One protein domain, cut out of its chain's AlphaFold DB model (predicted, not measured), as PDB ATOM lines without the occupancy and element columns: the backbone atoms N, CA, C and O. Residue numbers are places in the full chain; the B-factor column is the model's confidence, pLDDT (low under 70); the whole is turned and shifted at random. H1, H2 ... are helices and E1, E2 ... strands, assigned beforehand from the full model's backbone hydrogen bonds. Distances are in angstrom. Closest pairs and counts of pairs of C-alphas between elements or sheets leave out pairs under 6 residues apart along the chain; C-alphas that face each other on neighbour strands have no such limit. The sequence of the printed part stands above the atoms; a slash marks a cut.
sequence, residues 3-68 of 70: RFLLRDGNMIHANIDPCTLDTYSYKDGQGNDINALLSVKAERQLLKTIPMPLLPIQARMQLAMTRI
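What this domain is: This is residues 3 to 68 of the 70 residues of an uncharacterized protein of Synechococcus sp. A18-46.1 (UniProt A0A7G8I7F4). A small, strongly twisted sheet of four strands has the E3 and E4 hairpin at one end of the long axis and two helices towards the other. H1 packs beside the strands, and H2 packs crosswise on H1, away from the sheet. The printed part has 66 residues, in chain order E1 E2 E3 E4 H1 H2; the sheet is mixed, in the order E2 E1 E4 E3, and the class is mixed, helices and strands. It is compact, with a radius of gyration of the C-alphas of 11.6 A, yet elongated, spanning 39 by 20 by 19 A.

Where its parts are: Find C-alpha 3 at (16.290, -9.539, 123.915), where E1, residues 3 to 5, begins and runs 6.7 A. E2, residues 11 to 14, runs 9.9 A; E3, residues 23 to 27, and E4, residues 33 to 37, each run 13.1 A. H1, residues 40 to 49, and H2, residues 57 to 66, each run 14.3 A; H2 ends at C-alpha 66, (25.770, 4.029, 140.644).

How they stand to each other: Start at E1 and E4, parallel neighbours at 38 degrees, with N 35 and O 3 2.8 A apart. The hairpin E1 and E2 is antiparallel, with N 4 and O 12 at 2.8 A; in the hairpin E3 and E4, also antiparallel, N 24 and O 36 are at 2.8 A. H1 is on the sheet at a height of 8.7 A, only just over none of its strands; its C-alpha closest to E4 is Glu 43, 6.3 A from that of Leu 37. H1 and H2 touch, their closest C-alphas being those of Leu 47 and Ala 59, 7.2 A apart, and stand only just about perpendicular, at 73 degrees. H2 is not on the sheet. In both helices every O i to N i+4 pair is within hydrogen-bond range.

The domain as a whole: Look for the two farthest C-alphas at Gly 31 and Ile 68, 39.9 A apart. The printed part has no cut and no long link. The model's pLDDT is under 70 at residues 65 to 68, of which 65 and 66 belong to H2.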
ATOM      1  N   ARG A   3      15.907 -10.890 124.330       88.56
ATOM      2  CA  ARG A   3      16.290  -9.539 123.915       88.56
ATOM      3  C   ARG A   3      15.631  -8.544 124.846       88.56
ATOM      4  O   ARG A   3      14.411  -8.546 124.982       88.56
ATOM      5  N   PHE A   4      16.434  -7.698 125.469       88.25
ATOM      6  CA  PHE A   4      15.969  -6.643 126.351       88.25
ATOM      7  C   PHE A   4      16.260  -5.288 125.727       88.25
ATOM      8  O   PHE A   4      17.392  -5.023 125.327       88.25
ATOM      9  N   LEU A   5      15.246  -4.430 125.658       89.12
ATOM     10  CA  LEU A   5      15.405  -3.044 125.242       89.12
ATOM     11  C   LEU A   5      15.518  -2.163 126.487       89.12
ATOM     12  O   LEU A   5      14.583  -2.068 127.287       89.12
ATOM     13  N   LEU A   6      16.680  -1.540 126.649       86.50
ATOM     14  CA  LEU A   6      16.944  -0.546 127.676       86.50
ATOM     15  C   LEU A   6      16.173   0.744 127.405       86.50
ATOM     16  O   LEU A   6      15.793   1.054 126.274       86.50
ATOM     17  N   ARG A   7      15.979   1.539 128.458       83.88
ATOM     18  CA  ARG A   7      15.259   2.815 128.371       83.88
ATOM     19  C   ARG A   7      16.006   3.880 127.567       83.88
ATOM     20  O   ARG A   7      15.385   4.836 127.118       83.88
ATOM     21  N   ASP A   8      17.317   3.723 127.407       80.12
ATOM     22  CA  ASP A   8      18.154   4.562 126.544       80.12
ATOM     23  C   ASP A   8      18.050   4.181 125.052       80.12
ATOM     24  O   ASP A   8      18.624   4.861 124.205       80.12
ATOM     25  N   GLY A   9      17.301   3.120 124.723       82.69
ATOM     26  CA  GLY A   9      17.148   2.591 123.369       82.69
ATOM     27  C   GLY A   9      18.177   1.523 122.989       82.69
ATOM     28  O   GLY A   9      18.115   0.995 121.879       82.69
ATOM     29  N   ASN A  10      19.103   1.164 123.884       84.81
ATOM     30  CA  ASN A  10      20.072   0.107 123.629       84.81
ATOM     31  C   ASN A  10      19.459  -1.281 123.812       84.81
ATOM     32  O   ASN A  10      18.760  -1.561 124.783       84.81
ATOM     33  N   MET A  11      19.786  -2.193 122.904       86.12
ATOM     34  CA  MET A  11      19.337  -3.576 122.993       86.12
ATOM     35  C   MET A  11      20.444  -4.454 123.578       86.12
ATOM     36  O   MET A  11      21.594  -4.402 123.139       86.12
ATOM     37  N   ILE A  12      20.099  -5.281 124.560       85.06
ATOM     38  CA  ILE A  12      21.008  -6.236 125.195       85.06
ATOM     39  C   ILE A  12      20.431  -7.639 125.147       85.06
ATOM     40  O   ILE A  12      19.227  -7.853 125.256       85.06
ATOM     41  N   HIS A  13      21.328  -8.610 125.030       85.50
ATOM     42  CA  HIS A  13      20.987 -10.020 125.060       85.50
ATOM     43  C   HIS A  13      21.334 -10.596 126.423       85.50
ATOM     44  O   HIS A  13      22.479 -10.498 126.868       85.50
ATOM     45  N   ALA A  14      20.355 -11.213 127.077       82.12
ATOM     46  CA  ALA A  14      20.570 -11.859 128.361       82.12
ATOM     47  C   ALA A  14      19.844 -13.200 128.431       82.12
ATOM     48  O   ALA A  14      18.797 -13.405 127.820       82.12
ATOM     49  N   ASN A  15      20.416 -14.138 129.180       82.75
ATOM     50  CA  ASN A  15      19.761 -15.404 129.479       82.75
ATOM     51  C   ASN A  15      19.020 -15.291 130.816       82.75
ATOM     52  O   ASN A  15      19.427 -15.886 131.810       82.75
ATOM     53  N   ILE A  16      18.011 -14.423 130.850       81.38
ATOM     54  CA  ILE A  16      17.226 -14.096 132.041       81.38
ATOM     55  C   ILE A  16      15.759 -14.179 131.648       81.38
ATOM     56  O   ILE A  16      15.394 -13.742 130.559       81.38
ATOM     57  N   ASP A  17      14.941 -14.730 132.536       81.88
ATOM     58  CA  ASP A  17      13.502 -14.808 132.327       81.88
ATOM     59  C   ASP A  17      12.876 -13.402 132.448       81.88
ATOM     60  O   ASP A  17      12.995 -12.771 133.510       81.88
ATOM     61  N   PRO A  18      12.220 -12.882 131.394       80.56
ATOM     62  CA  PRO A  18      11.621 -11.553 131.401       80.56
ATOM     63  C   PRO A  18      10.504 -11.413 132.442       80.56
ATOM     64  O   PRO A  18      10.282 -10.305 132.918       80.56
ATOM     65  N   CYS A  19       9.876 -12.511 132.887       80.81
ATOM     66  CA  CYS A  19       8.848 -12.499 133.934       80.81
ATOM     67  C   CYS A  19       9.397 -12.088 135.309       80.81
ATOM     68  O   CYS A  19       8.638 -11.719 136.203       80.81
ATOM     69  N   THR A  20      10.719 -12.155 135.503       83.25
ATOM     70  CA  THR A  20      11.380 -11.740 136.754       83.25
ATOM     71  C   THR A  20      11.657 -10.237 136.824       83.25
ATOM     72  O   THR A  20      12.120  -9.731 137.853       83.25
ATOM     73  N   LEU A  21      11.390  -9.521 135.730       85.62
ATOM     74  CA  LEU A  21      11.651  -8.104 135.557       85.62
ATOM     75  C   LEU A  21      10.369  -7.387 135.134       85.62
ATOM     76  O   LEU A  21       9.504  -7.936 134.462       85.62
ATOM     77  N   ASP A  22      10.276  -6.117 135.506       88.00
ATOM     78  CA  ASP A  22       9.183  -5.250 135.076       88.00
ATOM     79  C   ASP A  22       9.415  -4.838 133.613       88.00
ATOM     80  O   ASP A  22      10.142  -3.877 133.320       88.00
ATOM     81  N   THR A  23       8.892  -5.657 132.697       90.56
ATOM     82  CA  THR A  23       9.118  -5.553 131.254       90.56
ATOM     83  C   THR A  23       7.821  -5.619 130.461       90.56
ATOM     84  O   THR A  23       6.836  -6.218 130.883       90.56
ATOM     85  N   TYR A  24       7.831  -4.982 129.295       89.81
ATOM     86  CA  TYR A  24       6.779  -5.066 128.296       89.81
ATOM     87  C   TYR A  24       7.302  -5.812 127.072       89.81
ATOM     88  O   TYR A  24       8.201  -5.328 126.381       89.81
ATOM     89  N   SER A  25       6.745  -6.993 126.817       90.88
ATOM     90  CA  SER A  25       7.134  -7.836 125.689       90.88
ATOM     91  C   SER A  25       6.315  -7.495 124.446       90.88
ATOM     92  O   SER A  25       5.085  -7.473 124.487       90.88
ATOM     93  N   TYR A  26       6.989  -7.258 123.326       91.94
ATOM     94  CA  TYR A  26       6.366  -7.032 122.025       91.94
ATOM     95  C   TYR A  26       7.201  -7.657 120.907       91.94
ATOM     96  O   TYR A  26       8.380  -7.949 121.089       91.94
ATOM     97  N   LYS A  27       6.592  -7.854 119.737       92.88
ATOM     98  CA  LYS A  27       7.302  -8.340 118.550       92.88
ATOM     99  C   LYS A  27       7.789  -7.172 117.702       92.88
ATOM    100  O   LYS A  27       7.024  -6.249 117.427       92.88
ATOM    101  N   ASP A  28       9.050  -7.213 117.283       89.81
ATOM    102  CA  ASP A  28       9.575  -6.264 116.302       89.81
ATOM    103  C   ASP A  28       9.008  -6.530 114.890       89.81
ATOM    104  O   ASP A  28       8.300  -7.511 114.648       89.81
ATOM    105  N   GLY A  29       9.343  -5.667 113.926       87.75
ATOM    106  CA  GLY A  29       8.916  -5.826 112.528       87.75
ATOM    107  C   GLY A  29       9.468  -7.074 111.821       87.75
ATOM    108  O   GLY A  29       9.040  -7.383 110.715       87.75
ATOM    109  N   GLN A  30      10.401  -7.794 112.449       89.44
ATOM    110  CA  GLN A  30      10.958  -9.063 111.977       89.44
ATOM    111  C   GLN A  30      10.363 -10.272 112.729       89.44
ATOM    112  O   GLN A  30      10.764 -11.406 112.478       89.44
ATOM    113  N   GLY A  31       9.406 -10.050 113.638       89.31
ATOM    114  CA  GLY A  31       8.747 -11.091 114.428       89.31
ATOM    115  C   GLY A  31       9.523 -11.553 115.664       89.31
ATOM    116  O   GLY A  31       9.103 -12.516 116.311       89.31
ATOM    117  N   ASN A  32      10.625 -10.886 116.013       89.50
ATOM    118  CA  ASN A  32      11.421 -11.219 117.188       89.50
ATOM    119  C   ASN A  32      10.782 -10.670 118.459       89.50
ATOM    120  O   ASN A  32      10.371  -9.512 118.489       89.50
ATOM    121  N   ASP A  33      10.784 -11.465 119.525       90.69
ATOM    122  CA  ASP A  33      10.328 -11.025 120.841       90.69
ATOM    123  C   ASP A  33      11.357 -10.079 121.488       90.69
ATOM    124  O   ASP A  33      12.541 -10.402 121.632       90.69
ATOM    125  N   ILE A  34      10.892  -8.879 121.838       90.62
ATOM    126  CA  ILE A  34      11.641  -7.805 122.487       90.62
ATOM    127  C   ILE A  34      10.985  -7.503 123.829       90.62
ATOM    128  O   ILE A  34       9.799  -7.191 123.891       90.62
ATOM    129  N   ASN A  35      11.773  -7.535 124.898       91.94
ATOM    130  CA  ASN A  35      11.335  -7.225 126.252       91.94
ATOM    131  C   ASN A  35      11.819  -5.816 126.633       91.94
ATOM    132  O   ASN A  35      12.974  -5.624 127.017       91.94
ATOM    133  N   ALA A  36      10.964  -4.803 126.507       91.06
ATOM    134  CA  ALA A  36      11.304  -3.433 126.885       91.06
ATOM    135  C   ALA A  36      11.227  -3.227 128.395       91.06
ATOM    136  O   ALA A  36      10.232  -3.572 129.029       91.06
ATOM    137  N   LEU A  37      12.262  -2.630 128.982       89.81
ATOM    138  CA  LEU A  37      12.306  -2.372 130.417       89.81
ATOM    139  C   LEU A  37      11.419  -1.185 130.799       89.81
ATOM    140  O   LEU A  37      11.637  -0.056 130.355       89.81
ATOM    141  N   LEU A  38      10.457  -1.420 131.692       88.06
ATOM    142  CA  LEU A  38       9.500  -0.395 132.112       88.06
ATOM    143  C   LEU A  38      10.047   0.513 133.216       88.06
ATOM    144  O   LEU A  38       9.642   1.672 133.322       88.06
ATOM    145  N   SER A  39      11.022   0.048 134.003       85.56
ATOM    146  CA  SER A  39      11.542   0.789 135.156       85.56
ATOM    147  C   SER A  39      13.069   0.784 135.263       85.56
ATOM    148  O   SER A  39      13.752  -0.163 134.880       85.56
ATOM    149  N   VAL A  40      13.619   1.840 135.878       83.25
ATOM    150  CA  VAL A  40      15.056   1.936 136.218       83.25
ATOM    151  C   VAL A  40      15.474   0.808 137.172       83.25
ATOM    152  O   VAL A  40      16.622   0.365 137.168       83.25
ATOM    153  N   LYS A  41      14.542   0.313 137.998       84.31
ATOM    154  CA  LYS A  41      14.780  -0.830 138.886       84.31
ATOM    155  C   LYS A  41      15.001  -2.115 138.085       84.31
ATOM    156  O   LYS A  41      15.969  -2.819 138.370       84.31
ATOM    157  N   ALA A  42      14.161  -2.381 137.081       85.50
ATOM    158  CA  ALA A  42      14.319  -3.526 136.186       85.50
ATOM    159  C   ALA A  42      15.634  -3.444 135.397       85.50
ATOM    160  O   ALA A  42      16.377  -4.419 135.356       85.50
ATOM    161  N   GLU A  43      15.985  -2.262 134.882       84.75
ATOM    162  CA  GLU A  43      17.276  -2.009 134.222       84.75
ATOM    163  C   GLU A  43      18.456  -2.330 135.127       84.75
ATOM    164  O   GLU A  43      19.314  -3.132 134.773       84.75
ATOM    165  N   ARG A  44      18.460  -1.825 136.358       83.12
ATOM    166  CA  ARG A  44      19.521  -2.145 137.320       83.12
ATOM    167  C   ARG A  44      19.601  -3.633 137.641       83.12
ATOM    168  O   ARG A  44      20.703  -4.153 137.792       83.12
ATOM    169  N   GLN A  45      18.467  -4.308 137.796       85.31
ATOM    170  CA  GLN A  45      18.434  -5.736 138.105       85.31
ATOM    171  C   GLN A  45      18.954  -6.570 136.927       85.31
ATOM    172  O   GLN A  45      19.777  -7.464 137.134       85.31
ATOM    173  N   LEU A  46      18.573  -6.216 135.699       84.62
ATOM    174  CA  LEU A  46      19.102  -6.816 134.479       84.62
ATOM    175  C   LEU A  46      20.621  -6.612 134.386       84.62
ATOM    176  O   LEU A  46      21.376  -7.577 134.290       84.62
ATOM    177  N   LEU A  47      21.080  -5.364 134.509       81.81
ATOM    178  CA  LEU A  47      22.493  -4.994 134.418       81.81
ATOM    179  C   LEU A  47      23.364  -5.664 135.491       81.81
ATOM    180  O   LEU A  47      24.517  -5.984 135.227       81.81
ATOM    181  N   LYS A  48      22.829  -5.913 136.693       82.81
ATOM    182  CA  LYS A  48      23.532  -6.659 137.755       82.81
ATOM    183  C   LYS A  48      23.702  -8.145 137.446       82.81
ATOM    184  O   LYS A  48      24.606  -8.769 137.992       82.81
ATOM    185  N   THR A  49      22.818  -8.705 136.629       79.81
ATOM    186  CA  THR A  49      22.780 -10.142 136.333       79.81
ATOM    187  C   THR A  49      23.639 -10.483 135.112       79.81
ATOM    188  O   THR A  49      24.117 -11.607 134.982       79.81
ATOM    189  N   ILE A  50      23.887  -9.510 134.229       80.06
ATOM    190  CA  ILE A  50      24.747  -9.680 133.055       80.06
ATOM    191  C   ILE A  50      26.220  -9.439 133.443       80.06
ATOM    192  O   ILE A  50      26.543  -8.411 134.045       80.06
ATOM    193  N   PRO A  51      27.153 -10.333 133.067       75.81
ATOM    194  CA  PRO A  51      28.583 -10.103 133.248       75.81
ATOM    195  C   PRO A  51      29.049  -8.803 132.575       75.81
ATOM    196  O   PRO A  51      28.772  -8.577 131.399       75.81
ATOM    197  N   MET A  52      29.842  -7.986 133.281       75.44
ATOM    198  CA  MET A  52      30.366  -6.710 132.758       75.44
ATOM    199  C   MET A  52      30.994  -6.762 131.351       75.44
ATOM    200  O   MET A  52      30.820  -5.787 130.623       75.44
ATOM    201  N   PRO A  53      31.713  -7.825 130.929       74.50
ATOM    202  CA  PRO A  53      32.295  -7.884 129.585       74.50
ATOM    203  C   PRO A  53      31.258  -7.925 128.457       74.50
ATOM    204  O   PRO A  53      31.569  -7.526 127.341       74.50
ATOM    205  N   LEU A  54      30.044  -8.406 128.745       72.38
ATOM    206  CA  LEU A  54      28.947  -8.545 127.783       72.38
ATOM    207  C   LEU A  54      28.033  -7.314 127.750       72.38
ATOM    208  O   LEU A  54      27.132  -7.233 126.919       72.38
ATOM    209  N   LEU A  55      28.254  -6.362 128.657       75.19
ATOM    210  CA  LEU A  55      27.494  -5.127 128.708       75.19
ATOM    211  C   LEU A  55      28.081  -4.082 127.752       75.19
ATOM    212  O   LEU A  55      29.306  -3.905 127.714       75.19
ATOM    213  N   PRO A  56      27.230  -3.320 127.043       76.31
ATOM    214  CA  PRO A  56      27.688  -2.170 126.278       76.31
ATOM    215  C   PRO A  56      28.364  -1.146 127.200       76.31
ATOM    216  O   PRO A  56      28.054  -1.045 128.390       76.31
ATOM    217  N   ILE A  57      29.306  -0.370 126.654       78.19
ATOM    218  CA  ILE A  57      30.123   0.582 127.430       78.19
ATOM    219  C   ILE A  57      29.244   1.548 128.241       78.19
ATOM    220  O   ILE A  57      29.524   1.783 129.413       78.19
ATOM    221  N   GLN A  58      28.144   2.035 127.663       72.00
ATOM    222  CA  GLN A  58      27.192   2.929 128.336       72.00
ATOM    223  C   GLN A  58      26.560   2.273 129.574       72.00
ATOM    224  O   GLN A  58      26.590   2.849 130.663       72.00
ATOM    225  N   ALA A  59      26.100   1.026 129.449       73.44
ATOM    226  CA  ALA A  59      25.553   0.255 130.564       73.44
ATOM    227  C   ALA A  59      26.594  -0.006 131.667       73.44
ATOM    228  O   ALA A  59      26.296   0.059 132.864       73.44
ATOM    229  N   ARG A  60      27.855  -0.246 131.280       77.88
ATOM    230  CA  ARG A  60      28.974  -0.378 132.228       77.88
ATOM    231  C   ARG A  60      29.224   0.925 132.984       77.88
ATOM    232  O   ARG A  60      29.458   0.884 134.190       77.88
ATOM    233  N   MET A  61      29.144   2.071 132.306       77.50
ATOM    234  CA  MET A  61      29.278   3.386 132.937       77.50
ATOM    235  C   MET A  61      28.135   3.661 133.919       77.50
ATOM    236  O   MET A  61      28.406   4.088 135.037       77.50
ATOM    237  N   GLN A  62      26.883   3.348 133.569       72.25
ATOM    238  CA  GLN A  62      25.743   3.492 134.485       72.25
ATOM    239  C   GLN A  62      25.920   2.653 135.763       72.25
ATOM    240  O   GLN A  62      25.697   3.147 136.873       72.25
ATOM    241  N   LEU A  63      26.373   1.400 135.634       73.44
ATOM    242  CA  LEU A  63      26.701   0.548 136.784       73.44
ATOM    243  C   LEU A  63      27.841   1.124 137.633       73.44
ATOM    244  O   LEU A  63      27.757   1.101 138.862       73.44
ATOM    245  N   ALA A  64      28.892   1.637 136.989       72.62
ATOM    246  CA  ALA A  64      30.039   2.225 137.670       72.62
ATOM    247  C   ALA A  64      29.650   3.497 138.432       72.62
ATOM    248  O   ALA A  64      29.958   3.587 139.614       72.62
ATOM    249  N   MET A  65      28.911   4.421 137.809       64.69
ATOM    250  CA  MET A  65      28.452   5.670 138.431       64.69
ATOM    251  C   MET A  65      27.512   5.423 139.613       64.69
ATOM    252  O   MET A  65      27.604   6.105 140.628       64.69
ATOM    253  N   THR A  66      26.669   4.390 139.535       57.22
ATOM    254  CA  THR A  66      25.770   4.029 140.644       57.22
ATOM    255  C   THR A  66      26.536   3.539 141.882       57.22
ATOM    256  O   THR A  66      26.051   3.702 142.996       57.22
ATOM    257  N   ARG A  67      27.741   2.969 141.725       53.03
ATOM    258  CA  ARG A  67      28.600   2.578 142.861       53.03
ATOM    259  C   ARG A  67      29.274   3.760 143.565       53.03
ATOM    260  O   ARG A  67      29.742   3.574 144.678       53.03
ATOM    261  N   ILE A  68      29.335   4.934 142.938       49.94
ATOM    262  CA  ILE A  68      30.040   6.118 143.469       49.94
ATOM    263  C   ILE A  68      29.092   7.036 144.264       49.94
ATOM    264  O   ILE A  68      29.535   8.007 144.861       49.94
TER     265      ILE A  68